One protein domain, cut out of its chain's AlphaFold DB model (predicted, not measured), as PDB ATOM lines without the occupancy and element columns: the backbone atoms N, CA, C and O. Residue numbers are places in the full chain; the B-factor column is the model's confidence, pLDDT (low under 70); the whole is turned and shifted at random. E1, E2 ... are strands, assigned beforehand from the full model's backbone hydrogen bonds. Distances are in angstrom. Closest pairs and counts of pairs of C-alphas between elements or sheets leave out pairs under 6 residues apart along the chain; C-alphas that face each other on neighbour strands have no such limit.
ATOM      1  N   THR A 112     -46.669  15.884  -3.898       97.88
ATOM      2  CA  THR A 112     -45.441  15.237  -4.361       97.88
ATOM      3  C   THR A 112     -44.418  16.305  -4.722       97.88
ATOM      4  O   THR A 112     -44.760  17.245  -5.442       97.88
ATOM      5  N   ILE A 113     -43.173  16.165  -4.256       97.75
ATOM      6  CA  ILE A 113     -42.050  17.013  -4.685       97.75
ATOM      7  C   ILE A 113     -41.111  16.201  -5.579       97.75
ATOM      8  O   ILE A 113     -40.659  15.122  -5.196       97.75
ATOM      9  N   GLU A 114     -40.779  16.728  -6.754       97.50
ATOM     10  CA  GLU A 114     -39.860  16.090  -7.703       97.50
ATOM     11  C   GLU A 114     -38.741  17.051  -8.140       97.50
ATOM     12  O   GLU A 114     -38.984  18.260  -8.205       97.50
ATOM     13  N   PRO A 115     -37.543  16.538  -8.496       97.56
ATOM     14  CA  PRO A 115     -37.147  15.120  -8.485       97.56
ATOM     15  C   PRO A 115     -36.710  14.619  -7.095       97.56
ATOM     16  O   PRO A 115     -35.940  15.285  -6.405       97.56
ATOM     17  N   ALA A 116     -37.161  13.427  -6.694       98.25
ATOM     18  CA  ALA A 116     -36.811  12.835  -5.398       98.25
ATOM     19  C   ALA A 116     -35.290  12.656  -5.233       98.25
ATOM     20  O   ALA A 116     -34.587  12.320  -6.188       98.25
ATOM     21  N   GLY A 117     -34.777  12.883  -4.023       97.94
ATOM     22  CA  GLY A 117     -33.357  12.719  -3.702       97.94
ATOM     23  C   GLY A 117     -32.419  13.779  -4.295       97.94
ATOM     24  O   GLY A 117     -31.208  13.721  -4.064       97.94
ATOM     25  N   HIS A 118     -32.921  14.760  -5.049       97.69
ATOM     26  CA  HIS A 118     -32.085  15.834  -5.587       97.69
ATOM     27  C   HIS A 118     -31.806  16.919  -4.542       97.69
ATOM     28  O   HIS A 118     -32.638  17.221  -3.689       97.69
ATOM     29  N   TYR A 119     -30.625  17.530  -4.642       97.81
ATOM     30  CA  TYR A 119     -30.239  18.677  -3.821       97.81
ATOM     31  C   TYR A 119     -30.708  19.997  -4.405       97.81
ATOM     32  O   TYR A 119     -30.662  20.195  -5.621       97.81
ATOM     33  N   LEU A 120     -31.080  20.904  -3.510       97.06
ATOM     34  CA  LEU A 120     -31.612  22.218  -3.815       97.06
ATOM     35  C   LEU A 120     -30.730  23.335  -3.266       97.06
ATOM     36  O   LEU A 120     -30.097  23.211  -2.216       97.06
ATOM     37  N   SER A 121     -30.762  24.468  -3.947       97.19
ATOM     38  CA  SER A 121     -30.340  25.752  -3.401       97.19
ATOM     39  C   SER A 121     -31.520  26.714  -3.401       97.19
ATOM     40  O   SER A 121     -32.430  26.600  -4.227       97.19
ATOM     41  N   ALA A 122     -31.507  27.655  -2.463       98.06
ATOM     42  CA  ALA A 122     -32.404  28.798  -2.470       98.06
ATOM     43  C   ALA A 122     -31.561  30.069  -2.494       98.06
ATOM     44  O   ALA A 122     -30.807  30.315  -1.554       98.06
ATOM     45  N   THR A 123     -31.693  30.879  -3.540       98.19
ATOM     46  CA  THR A 123     -30.976  32.155  -3.667       98.19
ATOM     47  C   THR A 123     -31.973  33.278  -3.867       98.19
ATOM     48  O   THR A 123     -32.857  33.188  -4.716       98.19
ATOM     49  N   GLN A 124     -31.835  34.339  -3.084       98.06
ATOM     50  CA  GLN A 124     -32.658  35.531  -3.206       98.06
ATOM     51  C   GLN A 124     -32.508  36.160  -4.599       98.06
ATOM     52  O   GLN A 124     -31.394  36.350  -5.088       98.06
ATOM     53  N   ASP A 125     -33.631  36.498  -5.228       97.06
ATOM     54  CA  ASP A 125     -33.691  37.273  -6.465       97.06
ATOM     55  C   ASP A 125     -34.111  38.715  -6.150       97.06
ATOM     56  O   ASP A 125     -35.250  38.992  -5.766       97.06
ATOM     57  N   GLY A 126     -33.168  39.646  -6.292       95.88
ATOM     58  CA  GLY A 126     -33.333  41.037  -5.873       95.88
ATOM     59  C   GLY A 126     -33.030  41.253  -4.389       95.88
ATOM     60  O   GLY A 126     -32.325  40.464  -3.769       95.88
ATOM     61  N   ALA A 127     -33.528  42.358  -3.833       96.19
ATOM     62  CA  ALA A 127     -33.360  42.683  -2.419       96.19
ATOM     63  C   ALA A 127     -34.550  42.163  -1.601       96.19
ATOM     64  O   ALA A 127     -35.705  42.366  -1.984       96.19
ATOM     65  N   GLY A 128     -34.254  41.535  -0.467       97.75
ATOM     66  CA  GLY A 128     -35.227  41.166   0.552       97.75
ATOM     67  C   GLY A 128     -35.300  42.242   1.628       97.75
ATOM     68  O   GLY A 128     -34.291  42.870   1.957       97.75
ATOM     69  N   THR A 129     -36.486  42.462   2.188       98.12
ATOM     70  CA  THR A 129     -36.708  43.450   3.245       98.12
ATOM     71  C   THR A 129     -37.320  42.834   4.488       98.12
ATOM     72  O   THR A 129     -38.200  41.979   4.404       98.12
ATOM     73  N   PHE A 130     -36.897  43.347   5.636       97.94
ATOM     74  CA  PHE A 130     -37.446  43.038   6.942       97.94
ATOM     75  C   PHE A 130     -37.837  44.333   7.654       97.94
ATOM     76  O   PHE A 130     -36.987  45.192   7.888       97.94
ATOM     77  N   GLU A 131     -39.118  44.502   7.968       97.19
ATOM     78  CA  GLU A 131     -39.648  45.705   8.609       97.19
ATOM     79  C   GLU A 131     -40.133  45.415  10.028       97.19
ATOM     80  O   GLU A 131     -40.912  44.495  10.239       97.19
ATOM     81  N   VAL A 132     -39.721  46.242  10.990       96.50
ATOM     82  CA  VAL A 132     -40.246  46.239  12.362       96.50
ATOM     83  C   VAL A 132     -40.649  47.667  12.716       96.50
ATOM     84  O   VAL A 132     -39.810  48.572  12.691       96.50
ATOM     85  N   ASP A 133     -41.932  47.895  13.011       92.75
ATOM     86  CA  ASP A 133     -42.477  49.210  13.394       92.75
ATOM     87  C   ASP A 133     -42.094  50.366  12.439       92.75
ATOM     88  O   ASP A 133     -41.806  51.496  12.850       92.75
ATOM     89  N   GLY A 134     -42.076  50.098  11.129       89.06
ATOM     90  CA  GLY A 134     -41.711  51.079  10.100       89.06
ATOM     91  C   GLY A 134     -40.205  51.320   9.934       89.06
ATOM     92  O   GLY A 134     -39.815  52.185   9.145       89.06
ATOM     93  N   SER A 135     -39.352  50.589  10.659       92.69
ATOM     94  CA  SER A 135     -37.909  50.523  10.404       92.69
ATOM     95  C   SER A 135     -37.614  49.354   9.472       92.69
ATOM     96  O   SER A 135     -37.854  48.209   9.841       92.69
ATOM     97  N   THR A 136     -37.077  49.631   8.284       95.94
ATOM     98  CA  THR A 136     -36.809  48.607   7.264       95.94
ATOM     99  C   THR A 136     -35.315  48.306   7.166       95.94
ATOM    100  O   THR A 136     -34.505  49.209   6.943       95.94
ATOM    101  N   VAL A 137     -34.957  47.031   7.282       97.12
ATOM    102  CA  VAL A 137     -33.657  46.481   6.888       97.12
ATOM    103  C   VAL A 137     -33.797  45.874   5.497       97.12
ATOM    104  O   VAL A 137     -34.758  45.156   5.237       97.12
ATOM    105  N   SER A 138     -32.861  46.173   4.604       97.81
ATOM    106  CA  SER A 138     -32.766  45.580   3.268       97.81
ATOM    107  C   SER A 138     -31.470  44.797   3.177       97.81
ATOM    108  O   SER A 138     -30.441  45.330   3.578       97.81
ATOM    109  N   CYS A 139     -31.505  43.578   2.647       98.19
ATOM    110  CA  CYS A 139     -30.313  42.782   2.360       98.19
ATOM    111  C   CYS A 139     -30.284  42.435   0.874       98.19
ATOM    112  O   CYS A 139     -31.291  41.974   0.327       98.19
ATOM    113  N   ASP A 140     -29.141  42.642   0.225       97.50
ATOM    114  CA  ASP A 140     -28.992  42.373  -1.210       97.50
ATOM    115  C   ASP A 140     -28.810  40.880  -1.508       97.50
ATOM    116  O   ASP A 140     -29.165  40.426  -2.595       97.50
ATOM    117  N   THR A 141     -28.302  40.111  -0.541       96.69
ATOM    118  CA  THR A 141     -28.070  38.673  -0.698       96.69
ATOM    119  C   THR A 141     -28.705  37.899   0.446       96.69
ATOM    120  O   THR A 141     -28.522  38.226   1.621       96.69
ATOM    121  N   SER A 142     -29.410  36.828   0.094       97.62
ATOM    122  CA  SER A 142     -29.753  35.760   1.021       97.62
ATOM    123  C   SER A 142     -29.667  34.415   0.316       97.62
ATOM    124  O   SER A 142     -30.170  34.269  -0.800       97.62
ATOM    125  N   GLU A 143     -29.032  33.436   0.949       97.56
ATOM    126  CA  GLU A 143     -28.885  32.103   0.374       97.56
ATOM    127  C   GLU A 143     -28.988  30.992   1.418       97.56
ATOM    128  O   GLU A 143     -28.464  31.098   2.525       97.56
ATOM    129  N   SER A 144     -29.656  29.904   1.043       97.00
ATOM    130  CA  SER A 144     -29.557  28.612   1.718       97.00
ATOM    131  C   SER A 144     -28.852  27.655   0.771       97.00
ATOM    132  O   SER A 144     -29.419  27.187  -0.222       97.00
ATOM    133  N   LEU A 145     -27.583  27.405   1.076       94.62
ATOM    134  CA  LEU A 145     -26.732  26.476   0.355       94.62
ATOM    135  C   LEU A 145     -26.341  25.337   1.279       94.62
ATOM    136  O   LEU A 145     -26.127  25.531   2.476       94.62
ATOM    137  N   ARG A 146     -26.146  24.166   0.682       91.44
ATOM    138  CA  ARG A 146     -25.558  23.039   1.386       91.44
ATOM    139  C   ARG A 146     -24.118  23.363   1.803       91.44
ATOM    140  O   ARG A 146     -23.248  23.577   0.957       91.44
ATOM    141  N   GLY A 147     -23.856  23.318   3.100       85.12
ATOM    142  CA  GLY A 147     -22.529  23.390   3.693       85.12
ATOM    143  C   GLY A 147     -21.746  22.080   3.567       85.12
ATOM    144  O   GLY A 147     -22.306  20.987   3.470       85.12
ATOM    145  N   GLU A 148     -20.414  22.175   3.603       83.69
ATOM    146  CA  GLU A 148     -19.523  21.000   3.572       83.69
ATOM    147  C   GLU A 148     -19.713  20.077   4.789       83.69
ATOM    148  O   GLU A 148     -19.516  18.865   4.679       83.69
ATOM    149  N   ASP A 149     -20.103  20.649   5.931       86.19
ATOM    150  CA  ASP A 149     -20.308  19.946   7.201       86.19
ATOM    151  C   ASP A 149     -21.783  19.587   7.464       86.19
ATOM    152  O   ASP A 149     -22.103  19.033   8.522       86.19
ATOM    153  N   ASP A 150     -22.682  19.882   6.520       86.62
ATOM    154  CA  ASP A 150     -24.104  19.612   6.695       86.62
ATOM    155  C   ASP A 150     -24.411  18.105   6.617       86.62
ATOM    156  O   ASP A 150     -23.761  17.361   5.861       86.62
ATOM    157  N   PRO A 151     -25.420  17.627   7.374       88.62
ATOM    158  CA  PRO A 151     -25.943  16.274   7.239       88.62
ATOM    159  C   PRO A 151     -26.279  15.902   5.787       88.62
ATOM    160  O   PRO A 151     -26.458  16.750   4.913       88.62
ATOM    161  N   ALA A 152     -26.331  14.596   5.513       89.00
ATOM    162  CA  ALA A 152     -26.474  14.077   4.153       89.00
ATOM    163  C   ALA A 152     -27.732  14.606   3.442       89.00
ATOM    164  O   ALA A 152     -27.652  14.905   2.257       89.00
ATOM    165  N   ASP A 153     -28.810  14.750   4.201       93.12
ATOM    166  CA  ASP A 153     -30.193  15.037   3.821       93.12
ATOM    167  C   ASP A 153     -30.574  16.525   3.878       93.12
ATOM    168  O   ASP A 153     -31.670  16.901   3.465       93.12
ATOM    169  N   VAL A 154     -29.677  17.397   4.346       96.50
ATOM    170  CA  VAL A 154     -29.928  18.842   4.329       96.50
ATOM    171  C   VAL A 154     -29.916  19.364   2.898       96.50
ATOM    172  O   VAL A 154     -29.047  19.008   2.095       96.50
ATOM    173  N   ASN A 155     -30.905  20.206   2.590       97.06
ATOM    174  CA  ASN A 155     -31.175  20.713   1.251       97.06
ATOM    175  C   ASN A 155     -31.508  19.609   0.239       97.06
ATOM    176  O   ASN A 155     -31.365  19.827  -0.960       97.06
ATOM    177  N   GLN A 156     -31.936  18.425   0.682       97.88
ATOM    178  CA  GLN A 156     -32.362  17.347  -0.206       97.88
ATOM    179  C   GLN A 156     -33.891  17.291  -0.277       97.88
ATOM    180  O   GLN A 156     -34.569  17.336   0.750       97.88
ATOM    181  N   ILE A 157     -34.445  17.141  -1.482       98.12
ATOM    182  CA  ILE A 157     -35.809  16.622  -1.635       98.12
ATOM    183  C   ILE A 157     -35.802  15.196  -1.067       98.12
ATOM    184  O   ILE A 157     -34.891  14.438  -1.420       98.12
ATOM    185  N   PRO A 158     -36.777  14.799  -0.226       98.12
ATOM    186  CA  PRO A 158     -36.851  13.429   0.270       98.12
ATOM    187  C   PRO A 158     -36.731  12.390  -0.856       98.12
ATOM    188  O   PRO A 158     -37.076  12.644  -2.011       98.12
ATOM    189  N   GLU A 159     -36.190  11.221  -0.538       98.06
ATOM    190  CA  GLU A 159     -36.124  10.100  -1.483       98.06
ATOM    191  C   GLU A 159     -37.526   9.497  -1.686       98.06
ATOM    192  O   GLU A 159     -38.404   9.657  -0.838       98.06
ATOM    193  N   GLU A 160     -37.744   8.755  -2.773       96.56
ATOM    194  CA  GLU A 160     -38.957   7.930  -2.906       96.56
ATOM    195  C   GLU A 160     -38.992   6.853  -1.797       96.56
ATOM    196  O   GLU A 160     -37.983   6.195  -1.524       96.56
ATOM    197  N   ASP A 161     -40.110   6.590  -1.115       96.81
ATOM    198  CA  ASP A 161     -41.481   7.100  -1.311       96.81
ATOM    199  C   ASP A 161     -41.831   8.313  -0.405       96.81
ATOM    200  O   ASP A 161     -42.990   8.721  -0.333       96.81
ATOM    201  N   ASP A 162     -40.857   8.872   0.322       97.94
ATOM    202  CA  ASP A 162     -41.056   9.925   1.333       97.94
ATOM    203  C   ASP A 162     -41.257  11.327   0.717       97.94
ATOM    204  O   ASP A 162     -41.674  12.260   1.403       97.94
ATOM    205  N   ASN A 163     -41.007  11.488  -0.587       98.12
ATOM    206  CA  ASN A 163     -41.285  12.718  -1.339       98.12
ATOM    207  C   ASN A 163     -42.769  12.912  -1.688       98.12
ATOM    208  O   ASN A 163     -43.100  13.847  -2.420       98.12
ATOM    209  N   HIS A 164     -43.643  12.031  -1.197       98.25
ATOM    210  CA  HIS A 164     -45.078  12.039  -1.437       98.25
ATOM    211  C   HIS A 164     -45.865  11.929  -0.126       98.25
ATOM    212  O   HIS A 164     -45.609  11.058   0.706       98.25
ATOM    213  N   ASN A 165     -46.890  12.765   0.031       97.50
ATOM    214  CA  ASN A 165     -47.851  12.674   1.121       97.50
ATOM    215  C   ASN A 165     -49.287  12.774   0.577       97.50
ATOM    216  O   ASN A 165     -49.706  13.859   0.175       97.50
ATOM    217  N   PRO A 166     -50.081  11.686   0.610       96.31
ATOM    218  CA  PRO A 166     -51.440  11.686   0.067       96.31
ATOM    219  C   PRO A 166     -52.431  12.524   0.886       96.31
ATOM    220  O   PRO A 166     -53.514  12.840   0.393       96.31
ATOM    221  N   ASP A 167     -52.085  12.852   2.133       94.94
ATOM    222  CA  ASP A 167     -52.970  13.496   3.102       94.94
ATOM    223  C   ASP A 167     -52.440  14.871   3.562       94.94
ATOM    224  O   ASP A 167     -52.953  15.422   4.537       94.94
ATOM    225  N   GLY A 168     -51.424  15.454   2.912       95.12
ATOM    226  CA  GLY A 168     -50.903  16.757   3.337       95.12
ATOM    227  C   GLY A 168     -49.533  17.142   2.778       95.12
ATOM    228  O   GLY A 168     -49.218  16.780   1.641       95.12
ATOM    229  N   PRO A 169     -48.734  17.902   3.548       97.62
ATOM    230  CA  PRO A 169     -47.478  18.451   3.065       97.62
ATOM    231  C   PRO A 169     -46.361  17.408   3.040       97.62
ATOM    232  O   PRO A 169     -46.367  16.441   3.804       97.62
ATOM    233  N   VAL A 170     -45.366  17.648   2.196       98.44
ATOM    234  CA  VAL A 170     -44.087  16.935   2.222       98.44
ATOM    235  C   VAL A 170     -43.091  17.786   3.001       98.44
ATOM    236  O   VAL A 170     -42.881  18.958   2.677       98.44
ATOM    237  N   SER A 171     -42.501  17.202   4.042       97.94
ATOM    238  CA  SER A 171     -41.558  17.888   4.925       97.94
ATOM    239  C   SER A 171     -40.109  17.645   4.502       97.94
ATOM    240  O   SER A 171     -39.774  16.603   3.942       97.94
ATOM    241  N   GLY A 172     -39.233  18.590   4.822       97.38
ATOM    242  CA  GLY A 172     -37.796  18.485   4.592       97.38
ATOM    243  C   GLY A 172     -37.006  19.378   5.538       97.38
ATOM    244  O   GLY A 172     -37.561  19.986   6.456       97.38
ATOM    245  N   VAL A 173     -35.700  19.470   5.299       97.12
ATOM    246  CA  VAL A 173     -34.796  20.331   6.067       97.12
ATOM    247  C   VAL A 173     -33.877  21.123   5.142       97.12
ATOM    248  O   VAL A 173     -33.336  20.588   4.174       97.12
ATOM    249  N   LEU A 174     -33.681  22.400   5.459       96.94
ATOM    250  CA  LEU A 174     -32.748  23.296   4.775       96.94
ATOM    251  C   LEU A 174     -31.668  23.788   5.736       96.94
ATOM    252  O   LEU A 174     -31.908  23.910   6.935       96.94
ATOM    253  N   SER A 175     -30.495  24.129   5.220       96.81
ATOM    254  CA  SER A 175     -29.495  24.905   5.944       96.81
ATOM    255  C   SER A 175     -30.087  26.273   6.266       96.81
ATOM    256  O   SER A 175     -30.771  26.876   5.429       96.81
ATOM    257  N   ALA A 176     -29.832  26.772   7.474       95.00
ATOM    258  CA  ALA A 176     -30.285  28.104   7.850       95.00
ATOM    259  C   ALA A 176     -29.701  29.160   6.882       95.00
ATOM    260  O   ALA A 176     -28.522  29.068   6.525       95.00
ATOM    261  N   PRO A 177     -30.499  30.146   6.437       96.50
ATOM    262  CA  PRO A 177     -30.070  31.094   5.420       96.50
ATOM    263  C   PRO A 177     -28.970  32.025   5.933       96.50
ATOM    264  O   PRO A 177     -28.989  32.477   7.082       96.50
ATOM    265  N   VAL A 178     -28.033  32.361   5.055       96.56
ATOM    266  CA  VAL A 178     -27.049  33.426   5.265       96.56
ATOM    267  C   VAL A 178     -27.580  34.695   4.616       96.56
ATOM    268  O   VAL A 178     -28.150  34.636   3.531       96.56
ATOM    269  N   PHE A 179     -27.406  35.835   5.280       97.38
ATOM    270  CA  PHE A 179     -27.782  37.151   4.772       97.38
ATOM    271  C   PHE A 179     -26.541  38.033   4.715       97.38
ATOM    272  O   PHE A 179     -25.785  38.101   5.686       97.38
ATOM    273  N   GLU A 180     -26.340  38.717   3.595       97.19
ATOM    274  CA  GLU A 180     -25.190  39.597   3.387       97.19
ATOM    275  C   GLU A 180     -25.624  40.944   2.804       97.19
ATOM    276  O   GLU A 180     -26.730  41.097   2.278       97.19
ATOM    277  N   ASP A 181     -24.724  41.927   2.915       96.06
ATOM    278  CA  ASP A 181     -24.913  43.286   2.400       96.06
ATOM    279  C   ASP A 181     -26.222  43.930   2.894       96.06
ATOM    280  O   ASP A 181     -27.016  44.474   2.128       96.06
ATOM    281  N   CYS A 182     -26.446  43.850   4.209       97.31
ATOM    282  CA  CYS A 182     -27.624  44.417   4.849       97.31
ATOM    283  C   CYS A 182     -27.430  45.897   5.229       97.31
ATOM    284  O   CYS A 182     -26.399  46.316   5.761       97.31
ATOM    285  N   GLU A 183     -28.463  46.711   5.019       95.50
ATOM    286  CA  GLU A 183     -28.498  48.118   5.413       95.50
ATOM    287  C   GLU A 183     -29.856  48.535   5.985       95.50
ATOM    288  O   GLU A 183     -30.901  47.971   5.663       95.50
ATOM    289  N   VAL A 184     -29.850  49.567   6.831       95.19
ATOM    290  CA  VAL A 184     -31.090  50.200   7.300       95.19
ATOM    291  C   VAL A 184     -31.529  51.243   6.277       95.19
ATOM    292  O   VAL A 184     -30.848  52.251   6.054       95.19
ATOM    293  N   VAL A 185     -32.694  51.031   5.669       94.62
ATOM    294  CA  VAL A 185     -33.194  51.867   4.576       94.62
ATOM    295  C   VAL A 185     -33.435  53.297   5.062       94.62
ATOM    296  O   VAL A 185     -34.168  53.555   6.014       94.62
ATOM    297  N   GLY A 186     -32.824  54.265   4.376       90.00
ATOM    298  CA  GLY A 186     -33.053  55.690   4.630       90.00
ATOM    299  C   GLY A 186     -32.366  56.259   5.878       90.00
ATOM    300  O   GLY A 186     -32.549  57.446   6.164       90.00
ATOM    301  N   VAL A 187     -31.543  55.476   6.587       88.44
ATOM    302  CA  VAL A 187     -30.819  55.927   7.786       88.44
ATOM    303  C   VAL A 187     -29.307  55.958   7.516       88.44
ATOM    304  O   VAL A 187     -28.641  54.926   7.539       88.44
ATOM    305  N   PRO A 188     -28.707  57.138   7.266       88.31
ATOM    306  CA  PRO A 188     -27.288  57.221   6.944       88.31
ATOM    307  C   PRO A 188     -26.410  56.850   8.145       88.31
ATOM    308  O   PRO A 188     -26.769  57.107   9.294       88.31
ATOM    309  N   LEU A 189     -25.204  56.341   7.862       88.50
ATOM    310  CA  LEU A 189     -24.195  55.979   8.874       88.50
ATOM    311  C   LEU A 189     -24.683  54.923   9.883       88.50
ATOM    312  O   LEU A 189     -24.224  54.903  11.027       88.50
ATOM    313  N   THR A 190     -25.611  54.075   9.450       90.94
ATOM    314  CA  THR A 190     -26.114  52.924  10.199       90.94
ATOM    315  C   THR A 190     -25.846  51.678   9.364       90.94
ATOM    316  O   THR A 190     -26.007  51.724   8.146       90.94
ATOM    317  N   SER A 191     -25.389  50.603   9.998       92.38
ATOM    318  CA  SER A 191     -25.266  49.284   9.372       92.38
ATOM    319  C   SER A 191     -26.293  48.339   9.970       92.38
ATOM    320  O   SER A 191     -26.692  48.512  11.127       92.38
ATOM    321  N   ALA A 192     -26.710  47.358   9.178       96.44
ATOM    322  CA  ALA A 192     -27.452  46.211   9.659       96.44
ATOM    323  C   ALA A 192     -26.615  44.960   9.395       96.44
ATOM    324  O   ALA A 192     -25.995  44.834   8.346       96.44
ATOM    325  N   ASP A 193     -26.610  44.044  10.348       97.25
ATOM    326  CA  ASP A 193     -25.930  42.764  10.262       97.25
ATOM    327  C   ASP A 193     -26.907  41.701  10.769       97.25
ATOM    328  O   ASP A 193     -27.336  41.738  11.925       97.25
ATOM    329  N   ILE A 194     -27.284  40.755   9.913       97.75
ATOM    330  CA  ILE A 194     -28.114  39.620  10.318       97.75
ATOM    331  C   ILE A 194     -27.184  38.455  10.629       97.75
ATOM    332  O   ILE A 194     -26.394  38.026   9.793       97.75
ATOM    333  N   THR A 195     -27.254  37.960  11.859       97.19
ATOM    334  CA  THR A 195     -26.496  36.788  12.292       97.19
ATOM    335  C   THR A 195     -27.420  35.587  12.348       97.19
ATOM    336  O   THR A 195     -28.402  35.601  13.086       97.19
ATOM    337  N   THR A 196     -27.051  34.538  11.620       97.06
ATOM    338  CA  THR A 196     -27.708  33.232  11.676       97.06
ATOM    339  C   THR A 196     -26.837  32.267  12.468       97.06
ATOM    340  O   THR A 196     -25.667  32.049  12.135       97.06
ATOM    341  N   ALA A 197     -27.380  31.680  13.533       96.06
ATOM    342  CA  ALA A 197     -26.697  30.604  14.238       96.06
ATOM    343  C   ALA A 197     -26.603  29.368  13.321       96.06
ATOM    344  O   ALA A 197     -27.579  29.050  12.642       96.06
ATOM    345  N   PRO A 198     -25.487  28.616  13.311       93.12
ATOM    346  CA  PRO A 198     -25.411  27.368  12.554       93.12
ATOM    347  C   PRO A 198     -26.547  26.418  12.943       93.12
ATOM    348  O   PRO A 198     -26.804  26.217  14.132       93.12
ATOM    349  N   GLY A 199     -27.216  25.837  11.952       94.50
ATOM    350  CA  GLY A 199     -28.351  24.948  12.161       94.50
ATOM    351  C   GLY A 199     -29.165  24.750  10.891       94.50
ATOM    352  O   GLY A 199     -28.755  25.152   9.801       94.50
ATOM    353  N   THR A 200     -30.320  24.121  11.055       95.62
ATOM    354  CA  THR A 200     -31.234  23.775   9.966       95.62
ATOM    355  C   THR A 200     -32.618  24.330  10.243       95.62
ATOM    356  O   THR A 200     -33.002  24.490  11.400       95.62
ATOM    357  N   TRP A 201     -33.370  24.595   9.185       96.81
ATOM    358  CA  TRP A 201     -34.775  24.971   9.237       96.81
ATOM    359  C   TRP A 201     -35.619  23.814   8.727       96.81
ATOM    360  O   TRP A 201     -35.289  23.204   7.708       96.81
ATOM    361  N   GLU A 202     -36.706  23.515   9.430       97.94
ATOM    362  CA  GLU A 202     -37.726  22.613   8.904       97.94
ATOM    363  C   GLU A 202     -38.499  23.335   7.800       97.94
ATOM    364  O   GLU A 202     -38.719  24.551   7.865       97.94
ATOM    365  N   ILE A 203     -38.895  22.586   6.776       98.00
ATOM    366  CA  ILE A 203     -39.720  23.087   5.682       98.00
ATOM    367  C   ILE A 203     -40.889  22.151   5.412       98.00
ATOM    368  O   ILE A 203     -40.770  20.939   5.575       98.00
ATOM    369  N   GLU A 204     -41.999  22.711   4.943       98.44
ATOM    370  CA  GLU A 204     -43.166  21.962   4.483       98.44
ATOM    371  C   GLU A 204     -43.666  22.526   3.156       98.44
ATOM    372  O   GLU A 204     -44.063  23.688   3.077       98.44
ATOM    373  N   ALA A 205     -43.677  21.698   2.115       97.94
ATOM    374  CA  ALA A 205     -44.306  22.024   0.845       97.94
ATOM    375  C   ALA A 205     -45.718  21.442   0.803       97.94
ATOM    376  O   ALA A 205     -45.920  20.282   1.154       97.94
ATOM    377  N   GLN A 206     -46.685  22.220   0.330       97.62
ATOM    378  CA  GLN A 206     -48.070  21.795   0.169       97.62
ATOM    379  C   GLN A 206     -48.539  22.136  -1.243       97.62
ATOM    380  O   GLN A 206     -48.486  23.295  -1.662       97.62
ATOM    381  N   ASN A 207     -49.027  21.129  -1.966       96.50
ATOM    382  CA  ASN A 207     -49.683  21.346  -3.249       96.50
ATOM    383  C   ASN A 207     -51.011  22.098  -3.056       96.50
ATOM    384  O   ASN A 207     -51.766  21.799  -2.125       96.50
ATOM    385  N   GLY A 208     -51.312  23.046  -3.944       93.19
ATOM    386  CA  GLY A 208     -52.564  23.799  -3.942       93.19
ATOM    387  C   GLY A 208     -52.670  24.788  -5.105       93.19
ATOM    388  O   GLY A 208     -51.852  24.787  -6.020       93.19
ATOM    389  N   ASP A 209     -53.669  25.669  -5.043       91.44
ATOM    390  CA  ASP A 209     -53.879  26.758  -6.006       91.44
ATOM    391  C   ASP A 209     -53.869  28.125  -5.280       91.44
ATOM    392  O   ASP A 209     -54.939  28.644  -4.933       91.44
ATOM    393  N   PRO A 210     -52.693  28.738  -5.040       93.38
ATOM    394  CA  PRO A 210     -51.348  28.273  -5.404       93.38
ATOM    395  C   PRO A 210     -50.753  27.268  -4.398       93.38
ATOM    396  O   PRO A 210     -51.212  27.176  -3.258       93.38
ATOM    397  N   SER A 211     -49.710  26.543  -4.814       96.56
ATOM    398  CA  SER A 211     -48.869  25.749  -3.909       96.56
ATOM    399  C   SER A 211     -48.095  26.664  -2.956       96.56
ATOM    400  O   SER A 211     -47.786  27.813  -3.285       96.56
ATOM    401  N   THR A 212     -47.754  26.158  -1.775       97.62
ATOM    402  CA  THR A 212     -47.066  26.928  -0.727       97.62
ATOM    403  C   THR A 212     -45.874  26.171  -0.165       97.62
ATOM    404  O   THR A 212     -45.904  24.942  -0.094       97.62
ATOM    405  N   ILE A 213     -44.864  26.906   0.299       98.12
ATOM    406  CA  ILE A 213     -43.766  26.370   1.110       98.12
ATOM    407  C   ILE A 213     -43.731  27.144   2.424       98.12
ATOM    408  O   ILE A 213     -43.623  28.368   2.423       98.12
ATOM    409  N   THR A 214     -43.810  26.430   3.540       98.44
ATOM    410  CA  THR A 214     -43.662  26.990   4.885       98.44
ATOM    411  C   THR A 214     -42.255  26.718   5.384       98.44
ATOM    412  O   THR A 214     -41.820  25.570   5.390       98.44
ATOM    413  N   LEU A 215     -41.552  27.767   5.797       98.19
ATOM    414  CA  LEU A 215     -40.288  27.678   6.519       98.19
ATOM    415  C   LEU A 215     -40.565  27.818   8.015       98.19
ATOM    416  O   LEU A 215     -41.347  28.679   8.411       98.19
ATOM    417  N   PHE A 216     -39.906  27.022   8.848       98.31
ATOM    418  CA  PHE A 216     -40.046  27.105  10.299       98.31
ATOM    419  C   PHE A 216     -38.772  27.677  10.913       98.31
ATOM    420  O   PHE A 216     -37.741  27.008  10.983       98.31
ATOM    421  N   ILE A 217     -38.857  28.930  11.360       97.94
ATOM    422  CA  ILE A 217     -37.745  29.660  11.968       97.94
ATOM    423  C   ILE A 217     -37.555  29.144  13.402       97.94
ATOM    424  O   ILE A 217     -38.489  29.258  14.203       97.94
ATOM    425  N   PRO A 218     -36.379  28.601  13.765       98.25
ATOM    426  CA  PRO A 218     -36.127  28.114  15.117       98.25
ATOM    427  C   PRO A 218     -36.254  29.215  16.185       98.25
ATOM    428  O   PRO A 218     -35.979  30.380  15.885       98.25
ATOM    429  N   PRO A 219     -36.634  28.862  17.428       98.25
ATOM    430  CA  PRO A 219     -36.605  29.763  18.581       98.25
ATOM    431  C   PRO A 219     -35.282  30.512  18.760       98.25
ATOM    432  O   PRO A 219     -34.206  29.950  18.544       98.25
ATOM    433  N   ALA A 220     -35.347  31.753  19.237       96.81
ATOM    434  CA  ALA A 220     -34.174  32.538  19.594       96.81
ATOM    435  C   ALA A 220     -33.263  31.776  20.577       96.81
ATOM    436  O   ALA A 220     -33.707  31.203  21.574       96.81
ATOM    437  N   GLY A 221     -31.960  31.755  20.284       94.81
ATOM    438  CA  GLY A 221     -30.959  31.044  21.086       94.81
ATOM    439  C   GLY A 221     -30.781  29.558  20.746       94.81
ATOM    440  O   GLY A 221     -29.819  28.952  21.227       94.81
ATOM    441  N   GLU A 222     -31.629  28.983  19.889       97.31
ATOM    442  CA  GLU A 222     -31.464  27.628  19.350       97.31
ATOM    443  C   GLU A 222     -30.635  27.628  18.043       97.31
ATOM    444  O   GLU A 222     -30.453  28.674  17.404       97.31
ATOM    445  N   PRO A 223     -30.083  26.473  17.618       96.56
ATOM    446  CA  PRO A 223     -29.425  26.338  16.317       96.56
ATOM    447  C   PRO A 223     -30.331  26.796  15.163       96.56
ATOM    448  O   PRO A 223     -31.502  26.438  15.121       96.56
ATOM    449  N   GLY A 224     -29.793  27.571  14.217       95.38
ATOM    450  CA  GLY A 224     -30.562  28.131  13.099       95.38
ATOM    451  C   GLY A 224     -31.334  29.418  13.415       95.38
ATOM    452  O   GLY A 224     -31.945  29.974  12.505       95.38
ATOM    453  N   SER A 225     -31.313  29.904  14.661       97.25
ATOM    454  CA  SER A 225     -31.957  31.171  15.037       97.25
ATOM    455  C   SER A 225     -31.312  32.398  14.387       97.25
ATOM    456  O   SER A 225     -30.151  32.364  13.962       97.25
ATOM    457  N   LEU A 226     -32.081  33.488  14.315       97.81
ATOM    458  CA  LEU A 226     -31.698  34.742  13.672       97.81
ATOM    459  C   LEU A 226     -31.687  35.905  14.670       97.81
ATOM    460  O   LEU A 226     -32.618  36.085  15.455       97.81
ATOM    461  N   THR A 227     -30.665  36.751  14.561       97.88
ATOM    462  CA  THR A 227     -30.582  38.028  15.279       97.88
ATOM    463  C   THR A 227     -30.221  39.143  14.307       97.88
ATOM    464  O   THR A 227     -29.204  39.065  13.614       97.88
ATOM    465  N   VAL A 228     -31.021  40.207  14.280       97.56
ATOM    466  CA  VAL A 228     -30.723  41.423  13.519       97.56
ATOM    467  C   VAL A 228     -30.013  42.412  14.435       97.56
ATOM    468  O   VAL A 228     -30.550  42.841  15.455       97.56
ATOM    469  N   ASN A 229     -28.799  42.790  14.055       96.88
ATOM    470  CA  ASN A 229     -27.982  43.762  14.763       96.88
ATOM    471  C   ASN A 229     -27.929  45.045  13.948       96.88
ATOM    472  O   ASN A 229     -27.456  45.058  12.817       96.88
ATOM    473  N   ILE A 230     -28.388  46.143  14.531       95.44
ATOM    474  CA  ILE A 230     -28.269  47.472  13.939       95.44
ATOM    475  C   ILE A 230     -27.193  48.220  14.714       95.44
ATOM    476  O   ILE A 230     -27.219  48.230  15.943       95.44
ATOM    477  N   SER A 231     -26.256  48.866  14.020       94.12
ATOM    478  CA  SER A 231     -25.167  49.614  14.657       94.12
ATOM    479  C   SER A 231     -24.891  50.963  13.988       94.12
ATOM    480  O   SER A 231     -25.252  51.194  12.835       94.12
ATOM    481  N   GLY A 232     -24.223  51.873  14.706       91.50
ATOM    482  CA  GLY A 232     -23.875  53.208  14.215       91.50
ATOM    483  C   GLY A 232     -24.506  54.320  15.049       91.50
ATOM    484  O   GLY A 232     -24.195  54.466  16.233       91.50
ATOM    485  N   LEU A 233     -25.334  55.157  14.416       87.12
ATOM    486  CA  LEU A 233     -26.072  56.225  15.111       87.12
ATOM    487  C   LEU A 233     -27.211  55.678  15.979       87.12
ATOM    488  O   LEU A 233     -27.487  56.244  17.038       87.12
ATOM    489  N   SER A 234     -27.810  54.578  15.528       86.25
ATOM    490  CA  SER A 234     -28.724  53.730  16.287       86.25
ATOM    491  C   SER A 234     -28.001  52.430  16.637       86.25
ATOM    492  O   SER A 234     -27.121  51.991  15.895       86.25
ATOM    493  N   SER A 235     -28.347  51.821  17.768       90.62
ATOM    494  CA  SER A 235     -27.831  50.504  18.148       90.62
ATOM    495  C   SER A 235     -28.977  49.677  18.696       90.62
ATOM    496  O   SER A 235     -29.504  50.035  19.755       90.62
ATOM    497  N   CYS A 236     -29.355  48.630  17.968       93.25
ATOM    498  CA  CYS A 236     -30.470  47.756  18.310       93.25
ATOM    499  C   CYS A 236     -30.056  46.294  18.158       93.25
ATOM    500  O   CYS A 236     -29.315  45.963  17.233       93.25
ATOM    501  N   GLU A 237     -30.589  45.442  19.019       96.44
ATOM    502  CA  GLU A 237     -30.550  43.992  18.859       96.44
ATOM    503  C   GLU A 237     -31.998  43.509  18.799       96.44
ATOM    504  O   GLU A 237     -32.826  43.911  19.622       96.44
ATOM    505  N   ILE A 238     -32.312  42.735  17.761       97.56
ATOM    506  CA  ILE A 238     -33.649  42.202  17.511       97.56
ATOM    507  C   ILE A 238     -33.522  40.691  17.354       97.56
ATOM    508  O   ILE A 238     -32.911  40.210  16.395       97.56
ATOM    509  N   GLU A 239     -34.091  39.944  18.289       97.94
ATOM    510  CA  GLU A 239     -34.209  38.493  18.204       97.94
ATOM    511  C   GLU A 239     -35.436  38.138  17.363       97.94
ATOM    512  O   GLU A 239     -36.540  38.626  17.611       97.94
ATOM    513  N   VAL A 240     -35.248  37.289  16.354       97.94
ATOM    514  CA  VAL A 240     -36.355  36.760  15.553       97.94
ATOM    515  C   VAL A 240     -36.841  35.468  16.194       97.94
ATOM    516  O   VAL A 240     -36.040  34.615  16.570       97.94
ATOM    517  N   ASN A 241     -38.160  35.325  16.286       98.12
ATOM    518  CA  ASN A 241     -38.841  34.246  16.986       98.12
ATOM    519  C   ASN A 241     -38.403  34.081  18.459       98.12
ATOM    520  O   ASN A 241     -37.803  33.069  18.818       98.12
ATOM    521  N   PRO A 242     -38.738  35.033  19.350       97.31
ATOM    522  CA  PRO A 242     -38.409  34.947  20.778       97.31
ATOM    523  C   PRO A 242     -39.217  33.879  21.546       97.31
ATOM    524  O   PRO A 242     -39.036  33.721  22.754       97.31
ATOM    525  N   GLY A 243     -40.154  33.184  20.889       95.94
ATOM    526  CA  GLY A 243     -40.989  32.148  21.499       95.94
ATOM    527  C   GLY A 243     -40.271  30.808  21.671       95.94
ATOM    528  O   GLY A 243     -39.163  30.615  21.193       95.94
ATOM    529  N   ASP A 244     -40.930  29.853  22.333       96.31
ATOM    530  CA  ASP A 244     -40.383  28.507  22.583       96.31
ATOM    531  C   ASP A 244     -40.634  27.510  21.427       96.31
ATOM    532  O   ASP A 244     -40.152  26.376  21.465       96.31
ATOM    533  N   GLU A 245     -41.422  27.895  20.420       97.38
ATOM    534  CA  GLU A 245     -41.832  27.038  19.299       97.38
ATOM    535  C   GLU A 245     -41.366  27.639  17.962       97.38
ATOM    536  O   GLU A 245     -41.251  28.862  17.855       97.38
ATOM    537  N   PRO A 246     -41.092  26.820  16.928       97.75
ATOM    538  CA  PRO A 246     -40.739  27.340  15.613       97.75
ATOM    539  C   PRO A 246     -41.836  28.239  15.030       97.75
ATOM    540  O   PRO A 246     -43.017  27.883  15.043       97.75
ATOM    541  N   ALA A 247     -41.448  29.394  14.492       98.00
ATOM    542  CA  ALA A 247     -42.377  30.330  13.870       98.00
ATOM    543  C   ALA A 247     -42.523  30.025  12.369       98.00
ATOM    544  O   ALA A 247     -41.509  29.982  11.666       98.00
ATOM    545  N   PRO A 248     -43.750  29.825  11.856       97.81
ATOM    546  CA  PRO A 248     -43.970  29.555  10.443       97.81
ATOM    547  C   PRO A 248     -43.875  30.837   9.610       97.81
ATOM    548  O   PRO A 248     -44.456  31.864   9.956       97.81
ATOM    549  N   LEU A 249     -43.212  30.741   8.464       97.50
ATOM    550  CA  LEU A 249     -43.119  31.769   7.435       97.50
ATOM    551  C   LEU A 249     -43.541  31.137   6.105       97.50
ATOM    552  O   LEU A 249     -42.826  30.291   5.570       97.50
ATOM    553  N   THR A 250     -44.725  31.479   5.595       98.06
ATOM    554  CA  THR A 250     -45.325  30.776   4.447       98.06
ATOM    555  C   THR A 250     -45.171  31.583   3.168       98.06
ATOM    556  O   THR A 250     -45.751  32.650   3.036       98.06
ATOM    557  N   GLY A 251     -44.423  31.061   2.202       98.00
ATOM    558  CA  GLY A 251     -44.300  31.648   0.874       98.00
ATOM    559  C   GLY A 251     -45.177  30.941  -0.160       98.00
ATOM    560  O   GLY A 251     -45.550  29.774  -0.017       98.00
ATOM    561  N   THR A 252     -45.477  31.652  -1.244       98.12
ATOM    562  CA  THR A 252     -46.183  31.108  -2.409       98.12
ATOM    563  C   THR A 252     -45.191  30.553  -3.426       98.12
ATOM    564  O   THR A 252     -44.248  31.244  -3.814       98.12
ATOM    565  N   TRP A 253     -45.429  29.327  -3.890       97.19
ATOM    566  CA  TRP A 253     -44.628  28.664  -4.914       97.19
ATOM    567  C   TRP A 253     -45.132  28.973  -6.327       97.19
ATOM    568  O   TRP A 253     -46.325  28.860  -6.621       97.19
ATOM    569  N   GLN A 254     -44.210  29.314  -7.222       94.00
ATOM    570  CA  GLN A 254     -44.466  29.562  -8.637       94.00
ATOM    571  C   GLN A 254     -43.790  28.482  -9.492       94.00
ATOM    572  O   GLN A 254     -42.678  28.668  -9.985       94.00
ATOM    573  N   GLU A 255     -44.508  27.370  -9.690       77.12
ATOM    574  CA  GLU A 255     -44.124  26.171 -10.469       77.12
ATOM    575  C   GLU A 255     -43.283  26.453 -11.723       77.12
ATOM    576  O   GLU A 255     -42.260  25.819 -11.950       77.12
ATOM    577  N   GLY A 256     -43.721  27.394 -12.565       74.06
ATOM    578  CA  GLY A 256     -43.103  27.627 -13.873       74.06
ATOM    579  C   GLY A 256     -41.727  28.289 -13.822       74.06
ATOM    580  O   GLY A 256     -40.951  28.127 -14.762       74.06
ATOM    581  N   ASP A 257     -41.434  29.011 -12.741       76.69
ATOM    582  CA  ASP A 257     -40.220  29.815 -12.598       76.69
ATOM    583  C   ASP A 257     -39.308  29.304 -11.470       76.69
ATOM    584  O   ASP A 257     -38.222  29.845 -11.276       76.69
ATOM    585  N   GLY A 258     -39.735  28.276 -10.721       89.94
ATOM    586  CA  GLY A 258     -39.018  27.784  -9.542       89.94
ATOM    587  C   GLY A 258     -38.883  28.850  -8.453       89.94
ATOM    588  O   GLY A 258     -37.891  28.863  -7.729       89.94
ATOM    589  N   GLN A 259     -39.831  29.789  -8.376       96.50
ATOM    590  CA  GLN A 259     -39.755  30.919  -7.452       96.50
ATOM    591  C   GLN A 259     -40.603  30.697  -6.203       96.50
ATOM    592  O   GLN A 259     -41.758  30.276  -6.284       96.50
ATOM    593  N   LEU A 260     -40.047  31.067  -5.055       97.94
ATOM    594  CA  LEU A 260     -40.744  31.158  -3.780       97.94
ATOM    595  C   LEU A 260     -40.861  32.628  -3.378       97.94
ATOM    596  O   LEU A 260     -39.851  33.314  -3.233       97.94
ATOM    597  N   VAL A 261     -42.087  33.112  -3.194       98.31
ATOM    598  CA  VAL A 261     -42.355  34.520  -2.875       98.31
ATOM    599  C   VAL A 261     -42.950  34.658  -1.484       98.31
ATOM    600  O   VAL A 261     -43.994  34.077  -1.193       98.31
ATOM    601  N   PHE A 262     -42.307  35.485  -0.668       98.31
ATOM    602  CA  PHE A 262     -42.816  35.995   0.599       98.31
ATOM    603  C   PHE A 262     -43.261  37.442   0.376       98.31
ATOM    604  O   PHE A 262     -42.434  38.291   0.037       98.31
ATOM    605  N   ASP A 263     -44.554  37.730   0.539       97.50
ATOM    606  CA  ASP A 263     -45.145  39.045   0.244       97.50
ATOM    607  C   ASP A 263     -45.714  39.690   1.512       97.50
ATOM    608  O   ASP A 263     -46.919  39.894   1.659       97.50
ATOM    609  N   GLY A 264     -44.822  39.997   2.458       96.56
ATOM    610  CA  GLY A 264     -45.193  40.640   3.717       96.56
ATOM    611  C   GLY A 264     -45.625  39.643   4.790       96.56
ATOM    612  O   GLY A 264     -46.590  39.884   5.518       96.56
ATOM    613  N   GLU A 265     -44.907  38.529   4.888       97.81
ATOM    614  CA  GLU A 265     -45.157  37.500   5.888       97.81
ATOM    615  C   GLU A 265     -44.691  37.959   7.273       97.81
ATOM    616  O   GLU A 265     -43.633  38.571   7.414       97.81
ATOM    617  N   SER A 266     -45.487  37.670   8.302       97.38
ATOM    618  CA  SER A 266     -45.241  38.150   9.665       97.38
ATOM    619  C   SER A 266     -44.517  37.103  10.508       97.38
ATOM    620  O   SER A 266     -44.925  35.944  10.534       97.38
ATOM    621  N   VAL A 267     -43.506  37.521  11.268       97.62
ATOM    622  CA  VAL A 267     -42.787  36.695  12.249       97.62
ATOM    623  C   VAL A 267     -42.651  37.460  13.571       97.62
ATOM    624  O   VAL A 267     -42.357  38.656  13.544       97.62
ATOM    625  N   PRO A 268     -42.858  36.824  14.737       97.94
ATOM    626  CA  PRO A 268     -42.664  37.494  16.019       97.94
ATOM    627  C   PRO A 268     -41.195  37.882  16.224       97.94
ATOM    628  O   PRO A 268     -40.288  37.119  15.882       97.94
ATOM    629  N   VAL A 269     -40.959  39.045  16.827       98.31
ATOM    630  CA  VAL A 269     -39.624  39.527  17.204       98.31
ATOM    631  C   VAL A 269     -39.611  40.099  18.617       98.31
ATOM    632  O   VAL A 269     -40.637  40.576  19.098       98.31
ATOM    633  N   ASP A 270     -38.447  40.104  19.263       97.88
ATOM    634  CA  ASP A 270     -38.208  40.860  20.498       97.88
ATOM    635  C   ASP A 270     -37.035  41.819  20.307       97.88
ATOM    636  O   ASP A 270     -35.957  41.441  19.849       97.88
ATOM    637  N   VAL A 271     -37.245  43.086  20.653       97.19
ATOM    638  CA  VAL A 271     -36.196  44.109  20.629       97.19
ATOM    639  C   VAL A 271     -35.542  44.136  22.009       97.19
ATOM    640  O   VAL A 271     -36.013  44.821  22.926       97.19
ATOM    641  N   THR A 272     -34.456  43.375  22.153       95.12
ATOM    642  CA  THR A 272     -33.740  43.138  23.419       95.12
ATOM    643  C   THR A 272     -32.881  44.332  23.828       95.12
ATOM    644  O   THR A 272     -32.784  44.680  25.012       95.12
ATOM    645  N   GLU A 273     -32.301  45.020  22.844       90.56
ATOM    646  CA  GLU A 273     -31.574  46.268  23.029       90.56
ATOM    647  C   GLU A 273     -32.171  47.358  22.140       90.56
ATOM    648  O   GLU A 273     -32.249  47.223  20.921       90.56
ATOM    649  N   SER A 274     -32.566  48.477  22.752       88.56
ATOM    650  CA  SER A 274     -33.121  49.629  22.040       88.56
ATOM    651  C   SER A 274     -32.435  50.921  22.480       88.56
ATOM    652  O   SER A 274     -32.312  51.222  23.672       88.56
ATOM    653  N   ASN A 275     -31.982  51.695  21.495       85.88
ATOM    654  CA  ASN A 275     -31.441  53.040  21.659       85.88
ATOM    655  C   ASN A 275     -32.188  54.030  20.754       85.88
ATOM    656  O   ASN A 275     -33.136  53.689  20.052       85.88
ATOM    657  N   PHE A 276     -31.765  55.297  20.772       81.31
ATOM    658  CA  PHE A 276     -32.342  56.328  19.909       81.31
ATOM    659  C   PHE A 276     -32.351  55.881  18.438       81.31
ATOM    660  O   PHE A 276     -31.292  55.600  17.888       81.31
ATOM    661  N   GLY A 277     -33.539  55.859  17.821       77.88
ATOM    662  CA  GLY A 277     -33.736  55.470  16.422       77.88
ATOM    663  C   GLY A 277     -34.030  53.983  16.188       77.88
ATOM    664  O   GLY A 277     -34.129  53.594  15.031       77.88
ATOM    665  N   CYS A 278     -34.170  53.185  17.249       86.06
ATOM    666  CA  CYS A 278     -34.696  51.819  17.210       86.06
ATOM    667  C   CYS A 278     -36.205  51.808  17.513       86.06
ATOM    668  O   CYS A 278     -36.692  52.763  18.133       86.06
ATOM    669  N   PRO A 279     -36.928  50.728  17.163       87.62
ATOM    670  CA  PRO A 279     -38.225  50.434  17.767       87.62
ATOM    671  C   PRO A 279     -38.136  50.429  19.300       87.62
ATOM    672  O   PRO A 279     -37.059  50.218  19.876       87.62
ATOM    673  N   ASP A 280     -39.260  50.676  19.975       90.81
ATOM    674  CA  ASP A 280     -39.312  50.557  21.433       90.81
ATOM    675  C   ASP A 280     -38.974  49.108  21.838       90.81
ATOM    676  O   ASP A 280     -39.277  48.171  21.112       90.81
ATOM    677  N   GLY A 281     -38.302  48.899  22.971       93.31
ATOM    678  CA  GLY A 281     -37.961  47.539  23.414       93.31
ATOM    679  C   GLY A 281     -39.202  46.677  23.694       93.31
ATOM    680  O   GLY A 281     -40.225  47.208  24.139       93.31
ATOM    681  N   GLY A 282     -39.080  45.359  23.518       95.44
ATOM    682  CA  GLY A 282     -40.150  44.379  23.743       95.44
ATOM    683  C   GLY A 282     -40.623  43.664  22.474       95.44
ATOM    684  O   GLY A 282     -39.975  43.740  21.432       95.44
ATOM    685  N   GLU A 283     -41.763  42.977  22.597       96.81
ATOM    686  CA  GLU A 283     -42.337  42.117  21.558       96.81
ATOM    687  C   GLU A 283     -43.013  42.926  20.443       96.81
ATOM    688  O   GLU A 283     -43.849  43.793  20.718       96.81
ATOM    689  N   HIS A 284     -42.712  42.574  19.192       97.25
ATOM    690  CA  HIS A 284     -43.318  43.142  17.984       97.25
ATOM    691  C   HIS A 284     -43.561  42.068  16.924       97.25
ATOM    692  O   HIS A 284     -43.174  40.909  17.079       97.25
ATOM    693  N   ASP A 285     -44.155  42.493  15.814       97.25
ATOM    694  CA  ASP A 285     -44.254  41.714  14.585       97.25
ATOM    695  C   ASP A 285     -43.275  42.277  13.546       97.25
ATOM    696  O   ASP A 285     -43.293  43.471  13.231       97.25
ATOM    697  N   GLY A 286     -42.407  41.416  13.021       97.38
ATOM    698  CA  GLY A 286     -41.557  41.705  11.875       97.38
ATOM    699  C   GLY A 286     -42.227  41.266  10.578       97.38
ATOM    700  O   GLY A 286     -42.792  40.179  10.516       97.38
ATOM    701  N   VAL A 287     -42.150  42.090   9.538       98.38
ATOM    702  CA  VAL A 287     -42.723  41.818   8.215       98.38
ATOM    703  C   VAL A 287     -41.601  41.523   7.230       98.38
ATOM    704  O   VAL A 287     -40.738  42.368   6.994       98.38
ATOM    705  N   PHE A 288     -41.615  40.329   6.647       98.38
ATOM    706  CA  PHE A 288     -40.624  39.857   5.691       98.38
ATOM    707  C   PHE A 288     -41.178  39.835   4.264       98.38
ATOM    708  O   PHE A 288     -42.239  39.271   3.988       98.38
ATOM    709  N   THR A 289     -40.415  40.406   3.337       98.44
ATOM    710  CA  THR A 289     -40.708  40.374   1.903       98.44
ATOM    711  C   THR A 289     -39.452  39.975   1.156       98.44
ATOM    712  O   THR A 289     -38.419  40.624   1.293       98.44
ATOM    713  N   SER A 290     -39.526  38.916   0.358       98.38
ATOM    714  CA  SER A 290     -38.408  38.471  -0.471       98.38
ATOM    715  C   SER A 290     -38.888  37.503  -1.548       98.38
ATOM    716  O   SER A 290     -39.935  36.870  -1.416       98.38
ATOM    717  N   THR A 291     -38.120  37.382  -2.623       98.31
ATOM    718  CA  THR A 291     -38.316  36.366  -3.659       98.31
ATOM    719  C   THR A 291     -37.063  35.516  -3.728       98.31
ATOM    720  O   THR A 291     -35.961  36.052  -3.765       98.31
ATOM    721  N   TYR A 292     -37.223  34.199  -3.748       98.38
ATOM    722  CA  TYR A 292     -36.130  33.247  -3.891       98.38
ATOM    723  C   TYR A 292     -36.300  32.454  -5.176       98.38
ATOM    724  O   TYR A 292     -37.395  31.994  -5.486       98.38
ATOM    725  N   THR A 293     -35.200  32.250  -5.891       97.69
ATOM    726  CA  THR A 293     -35.082  31.218  -6.919       97.69
ATOM    727  C   THR A 293     -34.638  29.924  -6.253       97.69
ATOM    728  O   THR A 293     -33.623  29.903  -5.555       97.69
ATOM    729  N   ILE A 294     -35.387  28.849  -6.482       97.75
ATOM    730  CA  ILE A 294     -35.046  27.499  -6.048       97.75
ATOM    731  C   ILE A 294     -34.486  26.730  -7.241       97.75
ATOM    732  O   ILE A 294     -35.162  26.568  -8.259       97.75
ATOM    733  N   ALA A 295     -33.250  26.249  -7.123       96.56
ATOM    734  CA  ALA A 295     -32.569  25.529  -8.194       96.56
ATOM    735  C   ALA A 295     -32.253  24.086  -7.797       96.56
ATOM    736  O   ALA A 295     -31.946  23.792  -6.645       96.56
ATOM    737  N   ASN A 296     -32.305  23.186  -8.780       96.56
ATOM    738  CA  ASN A 296     -31.846  21.809  -8.641       96.56
ATOM    739  C   ASN A 296     -30.332  21.752  -8.884       96.56
ATOM    740  O   ASN A 296     -29.868  21.800 -10.023       96.56
ATOM    741  N   GLU A 297     -29.561  21.635  -7.810       96.56
ATOM    742  CA  GLU A 297     -28.093  21.585  -7.850       96.56
ATOM    743  C   GLU A 297     -27.571  20.248  -8.390       96.56
ATOM    744  O   GLU A 297     -26.438  20.146  -8.862       96.56
ATOM    745  N   THR A 298     -28.391  19.196  -8.314       96.94
ATOM    746  CA  THR A 298     -28.019  17.863  -8.810       96.94
ATOM    747  C   THR A 298     -28.174  17.769 -10.325       96.94
ATOM    748  O   THR A 298     -27.306  17.204 -10.994       96.94
ATOM    749  N   ASP A 299     -29.257  18.331 -10.865       96.94
ATOM    750  CA  ASP A 299     -29.519  18.403 -12.302       96.94
ATOM    751  C   ASP A 299     -30.272  19.701 -12.663       96.94
ATOM    752  O   ASP A 299     -31.502  19.741 -12.578       96.94
ATOM    753  N   PRO A 300     -29.559  20.762 -13.093       95.25
ATOM    754  CA  PRO A 300     -30.166  22.057 -13.408       95.25
ATOM    755  C   PRO A 300     -31.166  22.045 -14.572       95.25
ATOM    756  O   PRO A 300     -31.929  22.996 -14.723       95.25
ATOM    757  N   ASP A 301     -31.170  20.998 -15.406       95.12
ATOM    758  CA  ASP A 301     -32.132  20.854 -16.503       95.12
ATOM    759  C   ASP A 301     -33.479  20.263 -16.025       95.12
ATOM    760  O   ASP A 301     -34.442  20.211 -16.797       95.12
ATOM    761  N   GLN A 302     -33.565  19.824 -14.760       95.38
ATOM    762  CA  GLN A 302     -34.765  19.275 -14.127       95.38
ATOM    763  C   GLN A 302     -35.232  20.193 -12.982       95.38
ATOM    764  O   GLN A 302     -34.788  20.022 -11.843       95.38
ATOM    765  N   PRO A 303     -36.105  21.182 -13.249       95.25
ATOM    766  CA  PRO A 303     -36.582  22.091 -12.210       95.25
ATOM    767  C   PRO A 303     -37.369  21.343 -11.131       95.25
ATOM    768  O   PRO A 303     -37.941  20.280 -11.381       95.25
ATOM    769  N   VAL A 304     -37.409  21.930  -9.937       96.38
ATOM    770  CA  VAL A 304     -38.233  21.430  -8.833       96.38
ATOM    771  C   VAL A 304     -39.704  21.643  -9.155       96.38
ATOM    772  O   VAL A 304     -40.066  22.694  -9.679       96.38
ATOM    773  N   THR A 305     -40.550  20.674  -8.819       96.69
ATOM    774  CA  THR A 305     -42.009  20.786  -8.967       96.69
ATOM    775  C   THR A 305     -42.731  20.253  -7.731       96.69
ATOM    776  O   THR A 305     -42.219  19.377  -7.036       96.69
ATOM    777  N   ILE A 306     -43.915  20.802  -7.463       96.88
ATOM    778  CA  ILE A 306     -44.839  20.473  -6.379       96.88
ATOM    779  C   ILE A 306     -46.198  20.147  -7.007       96.88
ATOM    780  O   ILE A 306     -46.971  21.030  -7.392       96.88
ATOM    781  N   THR A 307     -46.526  18.864  -7.061       95.44
ATOM    782  CA  THR A 307     -47.717  18.340  -7.747       95.44
ATOM    783  C   THR A 307     -48.617  17.538  -6.805       95.44
ATOM    784  O   THR A 307     -48.286  17.378  -5.631       95.44
ATOM    785  N   GLU A 308     -49.780  17.100  -7.300       91.75
ATOM    786  CA  GLU A 308     -50.694  16.185  -6.590       91.75
ATOM    787  C   GLU A 308     -50.199  14.736  -6.654       91.75
ATOM    788  O   GLU A 308     -49.872  14.272  -7.769       91.75
TER     789      GLU A 308
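Overview. This is residues 112 to 308 of the 308 residues of an uncharacterized protein of Lipingzhangella halophila (UniProt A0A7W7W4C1). Two barrel-like rings of strands stand end to end and share one wall, the long pair E13 and E14. One ring joins parts of these two to E3, E4, E6, E7, E10 and E11; the other, less complete, joins them to E2, E12, E9, E8 and E5 and is nearly closed where the end of E4 comes near E5. The ribbon E1 and E15 lies at the far end of the second ring. The printed part has 197 residues, no named helix and 15 strands, E1 to E15 along the chain: 13 in a branched antiparallel sheet, two in the ribbon. It is all strand and compact, with a radius of gyration of the C-alphas of 17.1 A and spans of 54 by 36 by 32 A.

Arrangement. E13, residues 259 to 273, and E14, residues 282 to 296, form a hairpin, antiparallel at 148 degrees, with N 269 and O 284 2.9 A apart, within hydrogen-bond range. On the side of E13 away from E14 lie E12, residues 247 to 254, beside 259 to 262, and E11, residues 236 to 240, beside 269 to 273. N 252 and O 261 of E12 and E13 are 2.8 A apart. E12, E13 and E14 are a meander, each strand the antiparallel neighbour of the one before. On the other side of E14 lie E2, residues 120 to 124, and E3, residues 128 to 132; N 129 of E3 and O 289 are 2.8 A apart. E4, residues 135 to 144, bends by 70 degrees at residue 140 and is the antiparallel neighbour of E2, E3 and E6, residues 178 to 184; N 138 and O 183 are 2.9 A apart. The closest C-alphas of E6 and E7, residues 190 to 196, are those of Glu 183 and Ala 192, 4.8 A. E7 is the neighbour of E10, residues 226 to 232, and E10 of E11. E9, residues 212 to 217, has E12 on one side and E8, residues 200 to 206, on the other; E5, residues 170 to 175, is the neighbour of E8. The closest C-alphas of E4 and E5 are Ser 144 and Ser 175, 5.6 A.

Along the chain. E14 is 40.3 A long, E13 35.1 A, E4 25.0 A and E12 22.6 A. E1, residues 112 to 114, begins at C-alpha 112, (-45.441, 15.237, -4.361). E15, residues 305 to 307, ends at C-alpha 307, (-47.717, 18.340, -7.747); N 112 and O 307 are 2.8 A apart.

Size, cuts and confidence. The C-alphas of Asp 161 and Phe 276, 54.4 A apart, are the two farthest apart. The printed part has no cut. The link E4 to E5, 25 residues, is long. The mean pLDDT of the printed part is 95.3, and no printed residue is under 70.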